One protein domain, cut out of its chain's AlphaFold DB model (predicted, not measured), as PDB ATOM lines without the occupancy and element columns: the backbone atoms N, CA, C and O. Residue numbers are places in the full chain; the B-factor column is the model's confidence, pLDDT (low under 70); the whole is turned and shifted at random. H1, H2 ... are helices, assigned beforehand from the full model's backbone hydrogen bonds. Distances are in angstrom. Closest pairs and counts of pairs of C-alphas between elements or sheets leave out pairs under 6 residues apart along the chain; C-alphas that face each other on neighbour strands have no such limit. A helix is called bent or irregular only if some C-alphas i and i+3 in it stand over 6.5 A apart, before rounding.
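This is residues 2 to 7 and 16 to 76 of the 76 residues of a protein of Eubacteriaceae bacterium (UniProt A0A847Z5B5). One long, kinked helix, H4, makes the spine of a flat, open frame: H3 and H2 fold back beside it on one side, and short H1 packs on its other side. From the far end of H4 the chain turns a corner into H5, an arm whose residues 71 to 74, with 75 and 76, stick out. The printed part has 67 residues and five named helices, H1 to H5 in order, with no named strand, and is all helix. It is loose, with a radius of gyration of the C-alphas of 14.4 A and spans of 39 by 37 by 11 A.

Find C-alpha 2 at (2.487, -1.313, -37.551), where H1 begins; it runs to residue 7. After the cut come H2, residues 17 to 21, and H3, residues 25 to 30. Find C-alpha 35 at (14.336, 17.608, -49.001); from there H4 runs 31.0 A to residue 57. It has a kink of 33 degrees near residue 42 and is only just irregular: C-alphas 41 and 44 are 6.7 A apart. H5, residues 60 to 74, runs 21.9 A to C-alpha 74 at (15.049, 30.252, -22.151).

Look first at H4, the hub. H1 touches its residues 48 to 52 alone, closest at the C-alphas of Gln 4 and Ile 48, 7.0 A; they are only just about perpendicular, at 72 degrees. H2 touches residues 47 to 54 alone, closest at the C-alphas of Ala 18 and Lys 47, 5.4 A. H3 and residues 35 to 39 of H4 touch only at the corner, closest at the C-alphas of Leu 29 and Pro 35, 4.8 A; H3 and H4 run opposite ways at a shallow tilt of 13 degrees. H4 and H5 meet only through their link. In H2, H3 and H5 every O i to N i+4 pair is within hydrogen-bond range; H4 has 16 of 19, and H1 0 of 2, with 1 of 3 O i to N i+3 pairs.

The C-alphas of Ser 33 and Leu 60, the two farthest apart, are 41.1 A apart. Residues 8 to 15 are not printed, and C-alphas 7 and 16 stand 12.4 A apart across this cut. The links printed whole are tight. Look for pLDDT under 70 at residues 2 to 7, 16 to 17, 19, 54 to 63 and 75 to 76.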
ATOM      1  N   SER A   2       3.273  -1.319 -38.812       58.50
ATOM      2  CA  SER A   2       2.487  -1.313 -37.551       58.50
ATOM      3  C   SER A   2       3.021  -0.404 -36.424       58.50
ATOM      4  O   SER A   2       2.232   0.102 -35.631       58.50
ATOM      5  N   LYS A   3       4.339  -0.144 -36.369       57.69
ATOM      6  CA  LYS A   3       4.979   0.730 -35.354       57.69
ATOM      7  C   LYS A   3       4.708   2.228 -35.549       57.69
ATOM      8  O   LYS A   3       4.653   2.971 -34.574       57.69
ATOM      9  N   GLN A   4       4.527   2.682 -36.788       59.84
ATOM     10  CA  GLN A   4       4.207   4.088 -37.070       59.84
ATOM     11  C   GLN A   4       2.794   4.440 -36.605       59.84
ATOM     12  O   GLN A   4       2.575   5.479 -35.992       59.84
ATOM     13  N   LYS A   5       1.839   3.524 -36.805       63.94
ATOM     14  CA  LYS A   5       0.445   3.729 -36.391       63.94
ATOM     15  C   LYS A   5       0.267   3.798 -34.873       63.94
ATOM     16  O   LYS A   5      -0.656   4.460 -34.412       63.94
ATOM     17  N   SER A   6       1.133   3.156 -34.084       62.06
ATOM     18  CA  SER A   6       1.075   3.254 -32.617       62.06
ATOM     19  C   SER A   6       1.371   4.657 -32.086       62.06
ATOM     20  O   SER A   6       0.821   5.013 -31.050       62.06
ATOM     21  N   ILE A   7       2.151   5.471 -32.807       59.66
ATOM     22  CA  ILE A   7       2.423   6.866 -32.425       59.66
ATOM     23  C   ILE A   7       1.161   7.731 -32.489       59.66
ATOM     24  O   ILE A   7       0.972   8.601 -31.648       59.66
ATOM     25  N   GLU A  16       8.273  17.526 -27.234       68.25
ATOM     26  CA  GLU A  16       8.887  16.210 -27.439       68.25
ATOM     27  C   GLU A  16      10.396  16.357 -27.692       68.25
ATOM     28  O   GLU A  16      10.862  17.350 -28.257       68.25
ATOM     29  N   GLU A  17      11.187  15.358 -27.287       69.25
ATOM     30  CA  GLU A  17      12.641  15.316 -27.525       69.25
ATOM     31  C   GLU A  17      12.975  15.472 -29.020       69.25
ATOM     32  O   GLU A  17      13.981  16.084 -29.385       69.25
ATOM     33  N   ALA A  18      12.083  14.993 -29.891       72.25
ATOM     34  CA  ALA A  18      12.177  15.185 -31.328       72.25
ATOM     35  C   ALA A  18      12.102  16.671 -31.733       72.25
ATOM     36  O   ALA A  18      12.888  17.088 -32.576       72.25
ATOM     37  N   SER A  19      11.252  17.494 -31.110       69.88
ATOM     38  CA  SER A  19      11.178  18.939 -31.389       69.88
ATOM     39  C   SER A  19      12.438  19.685 -30.947       69.88
ATOM     40  O   SER A  19      12.839  20.645 -31.597       69.88
ATOM     41  N   ILE A  20      13.098  19.234 -29.873       73.38
ATOM     42  CA  ILE A  20      14.377  19.809 -29.426       73.38
ATOM     43  C   ILE A  20      15.498  19.408 -30.392       73.38
ATOM     44  O   ILE A  20      16.274  20.253 -30.833       73.38
ATOM     45  N   LYS A  21      15.580  18.120 -30.743       77.50
ATOM     46  CA  LYS A  21      16.653  17.575 -31.587       77.50
ATOM     47  C   LYS A  21      16.545  17.998 -33.054       77.50
ATOM     48  O   LYS A  21      17.564  18.094 -33.729       77.50
ATOM     49  N   TYR A  22      15.330  18.259 -33.527       79.38
ATOM     50  CA  TYR A  22      15.033  18.709 -34.888       79.38
ATOM     51  C   TYR A  22      14.540  20.160 -34.930       79.38
ATOM     52  O   TYR A  22      13.789  20.532 -35.826       79.38
ATOM     53  N   LYS A  23      14.976  20.998 -33.981       78.44
ATOM     54  CA  LYS A  23      14.643  22.430 -33.966       78.44
ATOM     55  C   LYS A  23      15.052  23.137 -35.267       78.44
ATOM     56  O   LYS A  23      14.285  23.940 -35.785       78.44
ATOM     57  N   ASP A  24      16.206  22.767 -35.821       83.81
ATOM     58  CA  ASP A  24      16.755  23.322 -37.068       83.81
ATOM     59  C   ASP A  24      16.451  22.436 -38.293       83.81
ATOM     60  O   ASP A  24      17.188  22.426 -39.278       83.81
ATOM     61  N   GLU A  25      15.365  21.656 -38.252       83.94
ATOM     62  CA  GLU A  25      14.959  20.768 -39.351       83.94
ATOM     63  C   GLU A  25      14.892  21.477 -40.699       83.94
ATOM     64  O   GLU A  25      15.374  20.947 -41.699       83.94
ATOM     65  N   SER A  26      14.329  22.685 -40.731       80.44
ATOM     66  CA  SER A  26      14.214  23.461 -41.962       80.44
ATOM     67  C   SER A  26      15.580  23.786 -42.572       80.44
ATOM     68  O   SER A  26      15.705  23.765 -43.792       80.44
ATOM     69  N   GLU A  27      16.621  24.008 -41.763       84.69
ATOM     70  CA  GLU A  27      17.984  24.191 -42.276       84.69
ATOM     71  C   GLU A  27      18.587  22.892 -42.814       84.69
ATOM     72  O   GLU A  27      19.275  22.908 -43.835       84.69
ATOM     73  N   ILE A  28      18.351  21.770 -42.131       83.44
ATOM     74  CA  ILE A  28      18.828  20.451 -42.568       83.44
ATOM     75  C   ILE A  28      18.201  20.102 -43.921       83.44
ATOM     76  O   ILE A  28      18.895  19.670 -44.840       83.44
ATOM     77  N   LEU A  29      16.899  20.348 -44.062       87.44
ATOM     78  CA  LEU A  29      16.165  20.135 -45.304       87.44
ATOM     79  C   LEU A  29      16.605  21.103 -46.405       87.44
ATOM     80  O   LEU A  29      16.761  20.673 -47.542       87.44
ATOM     81  N   ALA A  30      16.881  22.370 -46.081       85.81
ATOM     82  CA  ALA A  30      17.382  23.352 -47.043       85.81
ATOM     83  C   ALA A  30      18.781  23.012 -47.589       85.81
ATOM     84  O   ALA A  30      19.114  23.395 -48.707       85.81
ATOM     85  N   LYS A  31      19.601  22.289 -46.813       87.94
ATOM     86  CA  LYS A  31      20.935  21.810 -47.219       87.94
ATOM     87  C   LYS A  31      20.889  20.460 -47.950       87.94
ATOM     88  O   LYS A  31      21.914  20.031 -48.478       87.94
ATOM     89  N   SER A  32      19.736  19.786 -47.983       88.00
ATOM     90  CA  SER A  32      19.578  18.506 -48.675       88.00
ATOM     91  C   SER A  32      19.308  18.693 -50.167       88.00
ATOM     92  O   SER A  32      18.528  19.545 -50.586       88.00
ATOM     93  N   SER A  33      19.908  17.823 -50.977       87.31
ATOM     94  CA  SER A  33      19.678  17.729 -52.419       87.31
ATOM     95  C   SER A  33      18.265  17.257 -52.787       87.31
ATOM     96  O   SER A  33      17.792  17.565 -53.877       87.31
ATOM     97  N   CYS A  34      17.572  16.535 -51.901       90.50
ATOM     98  CA  CYS A  34      16.165  16.172 -52.076       90.50
ATOM     99  C   CYS A  34      15.449  16.218 -50.715       90.50
ATOM    100  O   CYS A  34      15.409  15.209 -50.005       90.50
ATOM    101  N   PRO A  35      14.888  17.381 -50.337       87.12
ATOM    102  CA  PRO A  35      14.336  17.608 -49.001       87.12
ATOM    103  C   PRO A  35      13.262  16.590 -48.610       87.12
ATOM    104  O   PRO A  35      13.291  16.042 -47.513       87.12
ATOM    105  N   GLU A  36      12.343  16.279 -49.526       87.94
ATOM    106  CA  GLU A  36      11.261  15.323 -49.275       87.94
ATOM    107  C   GLU A  36      11.798  13.915 -48.993       87.94
ATOM    108  O   GLU A  36      11.401  13.272 -48.019       87.94
ATOM    109  N   LYS A  37      12.770  13.458 -49.788       88.31
ATOM    110  CA  LYS A  37      13.393  12.147 -49.598       88.31
ATOM    111  C   LYS A  37      14.174  12.081 -48.288       88.31
ATOM    112  O   LYS A  37      13.999  11.136 -47.528       88.31
ATOM    113  N   THR A  38      14.967  13.106 -47.973       86.81
ATOM    114  CA  THR A  38      15.688  13.197 -46.692       86.81
ATOM    115  C   THR A  38      14.731  13.219 -45.506       86.81
ATOM    116  O   THR A  38      14.985  12.575 -44.488       86.81
ATOM    117  N   TYR A  39      13.593  13.903 -45.630       86.62
ATOM    118  CA  TYR A  39      12.581  13.887 -44.586       86.62
ATOM    119  C   TYR A  39      12.038  12.471 -44.347       86.62
ATOM    120  O   TYR A  39      12.005  12.010 -43.206       86.62
ATOM    121  N   ILE A  40      11.648  11.766 -45.412       87.88
ATOM    122  CA  ILE A  40      11.026  10.437 -45.328       87.88
ATOM    123  C   ILE A  40      12.021   9.363 -44.877       87.88
ATOM    124  O   ILE A  40      11.682   8.534 -44.034       87.88
ATOM    125  N   GLU A  41      13.230   9.362 -45.429       87.00
ATOM    126  CA  GLU A  41      14.197   8.280 -45.224       87.00
ATOM    127  C   GLU A  41      15.077   8.492 -43.987       87.00
ATOM    128  O   GLU A  41      15.502   7.518 -43.369       87.00
ATOM    129  N   GLU A  42      15.324   9.742 -43.582       84.94
ATOM    130  CA  GLU A  42      16.271  10.034 -42.502       84.94
ATOM    131  C   GLU A  42      15.621  10.662 -41.271       84.94
ATOM    132  O   GLU A  42      15.886  10.228 -40.146       84.94
ATOM    133  N   ILE A  43      14.792  11.693 -41.453       86.25
ATOM    134  CA  ILE A  43      14.248  12.477 -40.333       86.25
ATOM    135  C   ILE A  43      13.077  11.744 -39.679       86.25
ATOM    136  O   ILE A  43      13.078  11.521 -38.467       86.25
ATOM    137  N   MET A  44      12.092  11.331 -40.474       85.31
ATOM    138  CA  MET A  44      10.860  10.712 -39.995       85.31
ATOM    139  C   MET A  44      11.117   9.443 -39.161       85.31
ATOM    140  O   MET A  44      10.582   9.371 -38.050       85.31
ATOM    141  N   PRO A  45      11.959   8.475 -39.584       85.00
ATOM    142  CA  PRO A  45      12.207   7.266 -38.801       85.00
ATOM    143  C   PRO A  45      12.864   7.573 -37.450       85.00
ATOM    144  O   PRO A  45      12.474   6.996 -36.434       85.00
ATOM    145  N   LYS A  46      13.802   8.530 -37.415       85.25
ATOM    146  CA  LYS A  46      14.473   8.965 -36.181       85.25
ATOM    147  C   LYS A  46      13.516   9.689 -35.235       85.25
ATOM    148  O   LYS A  46      13.543   9.424 -34.037       85.25
ATOM    149  N   LYS A  47      12.632  10.558 -35.744       82.56
ATOM    150  CA  LYS A  47      11.575  11.187 -34.929       82.56
ATOM    151  C   LYS A  47      10.649  10.146 -34.302       82.56
ATOM    152  O   LYS A  47      10.348  10.220 -33.116       82.56
ATOM    153  N   ILE A  48      10.248   9.139 -35.077       81.94
ATOM    154  CA  ILE A  48       9.424   8.028 -34.588       81.94
ATOM    155  C   ILE A  48      10.145   7.248 -33.485       81.94
ATOM    156  O   ILE A  48       9.534   6.905 -32.476       81.94
ATOM    157  N   GLU A  49      11.437   6.970 -33.651       82.50
ATOM    158  CA  GLU A  49      12.235   6.275 -32.642       82.50
ATOM    159  C   GLU A  49      12.337   7.071 -31.335       82.50
ATOM    160  O   GLU A  49      12.113   6.505 -30.264       82.50
ATOM    161  N   LEU A  50      12.590   8.381 -31.415       78.06
ATOM    162  CA  LEU A  50      12.617   9.276 -30.253       78.06
ATOM    163  C   LEU A  50      11.272   9.284 -29.526       78.06
ATOM    164  O   LEU A  50      11.231   9.118 -28.310       78.06
ATOM    165  N   ASN A  51      10.169   9.368 -30.268       74.19
ATOM    166  CA  ASN A  51       8.832   9.346 -29.684       74.19
ATOM    167  C   ASN A  51       8.517   8.000 -29.021       74.19
ATOM    168  O   ASN A  51       7.958   7.964 -27.928       74.19
ATOM    169  N   LEU A  52       8.928   6.878 -29.619       75.44
ATOM    170  CA  LEU A  52       8.790   5.556 -29.002       75.44
ATOM    171  C   LEU A  52       9.675   5.394 -27.758       75.44
ATOM    172  O   LEU A  52       9.264   4.734 -26.802       75.44
ATOM    173  N   ASN A  53      10.876   5.975 -27.750       75.06
ATOM    174  CA  ASN A  53      11.762   5.955 -26.591       75.06
ATOM    175  C   ASN A  53      11.216   6.824 -25.452       75.06
ATOM    176  O   ASN A  53      11.227   6.401 -24.298       75.06
ATOM    177  N   TYR A  54      10.661   7.991 -25.777       69.12
ATOM    178  CA  TYR A  54       9.926   8.824 -24.834       69.12
ATOM    179  C   TYR A  54       8.736   8.064 -24.242       69.12
ATOM    180  O   TYR A  54       8.635   7.953 -23.028       69.12
ATOM    181  N   MET A  55       7.900   7.429 -25.071       66.31
ATOM    182  CA  MET A  55       6.768   6.628 -24.594       66.31
ATOM    183  C   MET A  55       7.160   5.517 -23.616       66.31
ATOM    184  O   MET A  55       6.404   5.224 -22.694       66.31
ATOM    185  N   LYS A  56       8.322   4.881 -23.809       67.50
ATOM    186  CA  LYS A  56       8.832   3.855 -22.885       67.50
ATOM    187  C   LYS A  56       9.288   4.430 -21.547       67.50
ATOM    188  O   LYS A  56       9.273   3.712 -20.554       67.50
ATOM    189  N   ASN A  57       9.696   5.694 -21.538       63.25
ATOM    190  CA  ASN A  57      10.210   6.399 -20.370       63.25
ATOM    191  C   ASN A  57       9.220   7.444 -19.828       63.25
ATOM    192  O   ASN A  57       9.599   8.221 -18.950       63.25
ATOM    193  N   ILE A  58       7.969   7.459 -20.322       63.53
ATOM    194  CA  ILE A  58       6.896   8.321 -19.814       63.53
ATOM    195  C   ILE A  58       6.756   8.041 -18.320       63.53
ATOM    196  O   ILE A  58       6.353   6.967 -17.875       63.53
ATOM    197  N   SER A  59       7.155   9.031 -17.540       65.12
ATOM    198  CA  SER A  59       7.074   9.052 -16.094       65.12
ATOM    199  C   SER A  59       6.895  10.502 -15.699       65.12
ATOM    200  O   SER A  59       7.531  11.387 -16.272       65.12
ATOM    201  N   LEU A  60       6.065  10.749 -14.689       64.94
ATOM    202  CA  LEU A  60       5.800  12.093 -14.175       64.94
ATOM    203  C   LEU A  60       7.106  12.835 -13.813       64.94
ATOM    204  O   LEU A  60       7.202  14.049 -13.956       64.94
ATOM    205  N   LEU A  61       8.143  12.094 -13.406       68.69
ATOM    206  CA  LEU A  61       9.481  12.619 -13.115       68.69
ATOM    207  C   LEU A  61      10.244  13.078 -14.370       68.69
ATOM    208  O   LEU A  61      10.995  14.052 -14.308       68.69
ATOM    209  N   TYR A  62      10.060  12.390 -15.501       69.00
ATOM    210  CA  TYR A  62      10.679  12.765 -16.772       69.00
ATOM    211  C   TYR A  62      10.066  14.066 -17.304       69.00
ATOM    212  O   TYR A  62      10.804  14.970 -17.689       69.00
ATOM    213  N   ASP A  63       8.742  14.212 -17.208       66.81
ATOM    214  CA  ASP A  63       8.039  15.439 -17.605       66.81
ATOM    215  C   ASP A  63       8.450  16.642 -16.747       66.81
ATOM    216  O   ASP A  63       8.708  17.724 -17.273       66.81
ATOM    217  N   ILE A  64       8.607  16.454 -15.430       77.06
ATOM    218  CA  ILE A  64       9.118  17.500 -14.529       77.06
ATOM    219  C   ILE A  64      10.552  17.906 -14.907       77.06
ATOM    220  O   ILE A  64      10.863  19.096 -14.968       77.06
ATOM    221  N   SER A  65      11.423  16.943 -15.220       74.81
ATOM    222  CA  SER A  65      12.794  17.215 -15.680       74.81
ATOM    223  C   SER A  65      12.823  17.967 -17.017       74.81
ATOM    224  O   SER A  65      13.600  18.909 -17.194       74.81
ATOM    225  N   LEU A  66      11.943  17.600 -17.952       70.94
ATOM    226  CA  LEU A  66      11.827  18.243 -19.260       70.94
ATOM    227  C   LEU A  66      11.303  19.683 -19.148       70.94
ATOM    228  O   LEU A  66      11.842  20.586 -19.794       70.94
ATOM    229  N   MET A  67      10.319  19.925 -18.278       76.69
ATOM    230  CA  MET A  67       9.841  21.274 -17.959       76.69
ATOM    231  C   MET A  67      10.965  22.152 -17.392       76.69
ATOM    232  O   MET A  67      11.166  23.269 -17.866       76.69
ATOM    233  N   LEU A  68      11.759  21.634 -16.449       80.00
ATOM    234  CA  LEU A  68      12.898  22.367 -15.884       80.00
ATOM    235  C   LEU A  68      13.970  22.686 -16.936       80.00
ATOM    236  O   LEU A  68      14.459  23.815 -16.979       80.00
ATOM    237  N   LYS A  69      14.303  21.742 -17.828       75.44
ATOM    238  CA  LYS A  69      15.237  21.985 -18.946       75.44
ATOM    239  C   LYS A  69      14.738  23.067 -19.901       75.44
ATOM    240  O   LYS A  69      15.530  23.883 -20.362       75.44
ATOM    241  N   THR A  70      13.438  23.081 -20.180       72.31
ATOM    242  CA  THR A  70      12.818  24.070 -21.072       72.31
ATOM    243  C   THR A  70      12.917  25.473 -20.474       72.31
ATOM    244  O   THR A  70      13.353  26.400 -21.150       72.31
ATOM    245  N   ILE A  71      12.620  25.620 -19.178       79.19
ATOM    246  CA  ILE A  71      12.765  26.888 -18.445       79.19
ATOM    247  C   ILE A  71      14.230  27.354 -18.433       79.19
ATOM    248  O   ILE A  71      14.513  28.527 -18.670       79.19
ATOM    249  N   PHE A  72      15.178  26.440 -18.213       75.50
ATOM    250  CA  PHE A  72      16.603  26.779 -18.174       75.50
ATOM    251  C   PHE A  72      17.173  27.158 -19.549       75.50
ATOM    252  O   PHE A  72      18.098  27.960 -19.627       75.50
ATOM    253  N   SER A  73      16.621  26.608 -20.633       71.81
ATOM    254  CA  SER A  73      17.033  26.935 -22.003       71.81
ATOM    255  C   SER A  73      16.570  28.318 -22.469       71.81
ATOM    256  O   SER A  73      17.121  28.818 -23.443       71.81
ATOM    257  N   ILE A  74      15.550  28.903 -21.834       70.75
ATOM    258  CA  ILE A  74      15.049  30.252 -22.151       70.75
ATOM    259  C   ILE A  74      15.777  31.316 -21.314       70.75
ATOM    260  O   ILE A  74      15.926  32.449 -21.753       70.75
ATOM    261  N   ASN A  75      16.252  30.948 -20.120       56.47
ATOM    262  CA  ASN A  75      16.958  31.840 -19.192       56.47
ATOM    263  C   ASN A  75      18.486  31.900 -19.402       56.47
ATOM    264  O   ASN A  75      19.201  32.396 -18.529       56.47
ATOM    265  N   LYS A  76      18.996  31.397 -20.529       48.66
ATOM    266  CA  LYS A  76      20.403  31.500 -20.935       48.66
ATOM    267  C   LYS A  76      20.500  32.220 -22.271       48.66
ATOM    268  O   LYS A  76      21.425  33.049 -22.397       48.66
TER     269      LYS A  76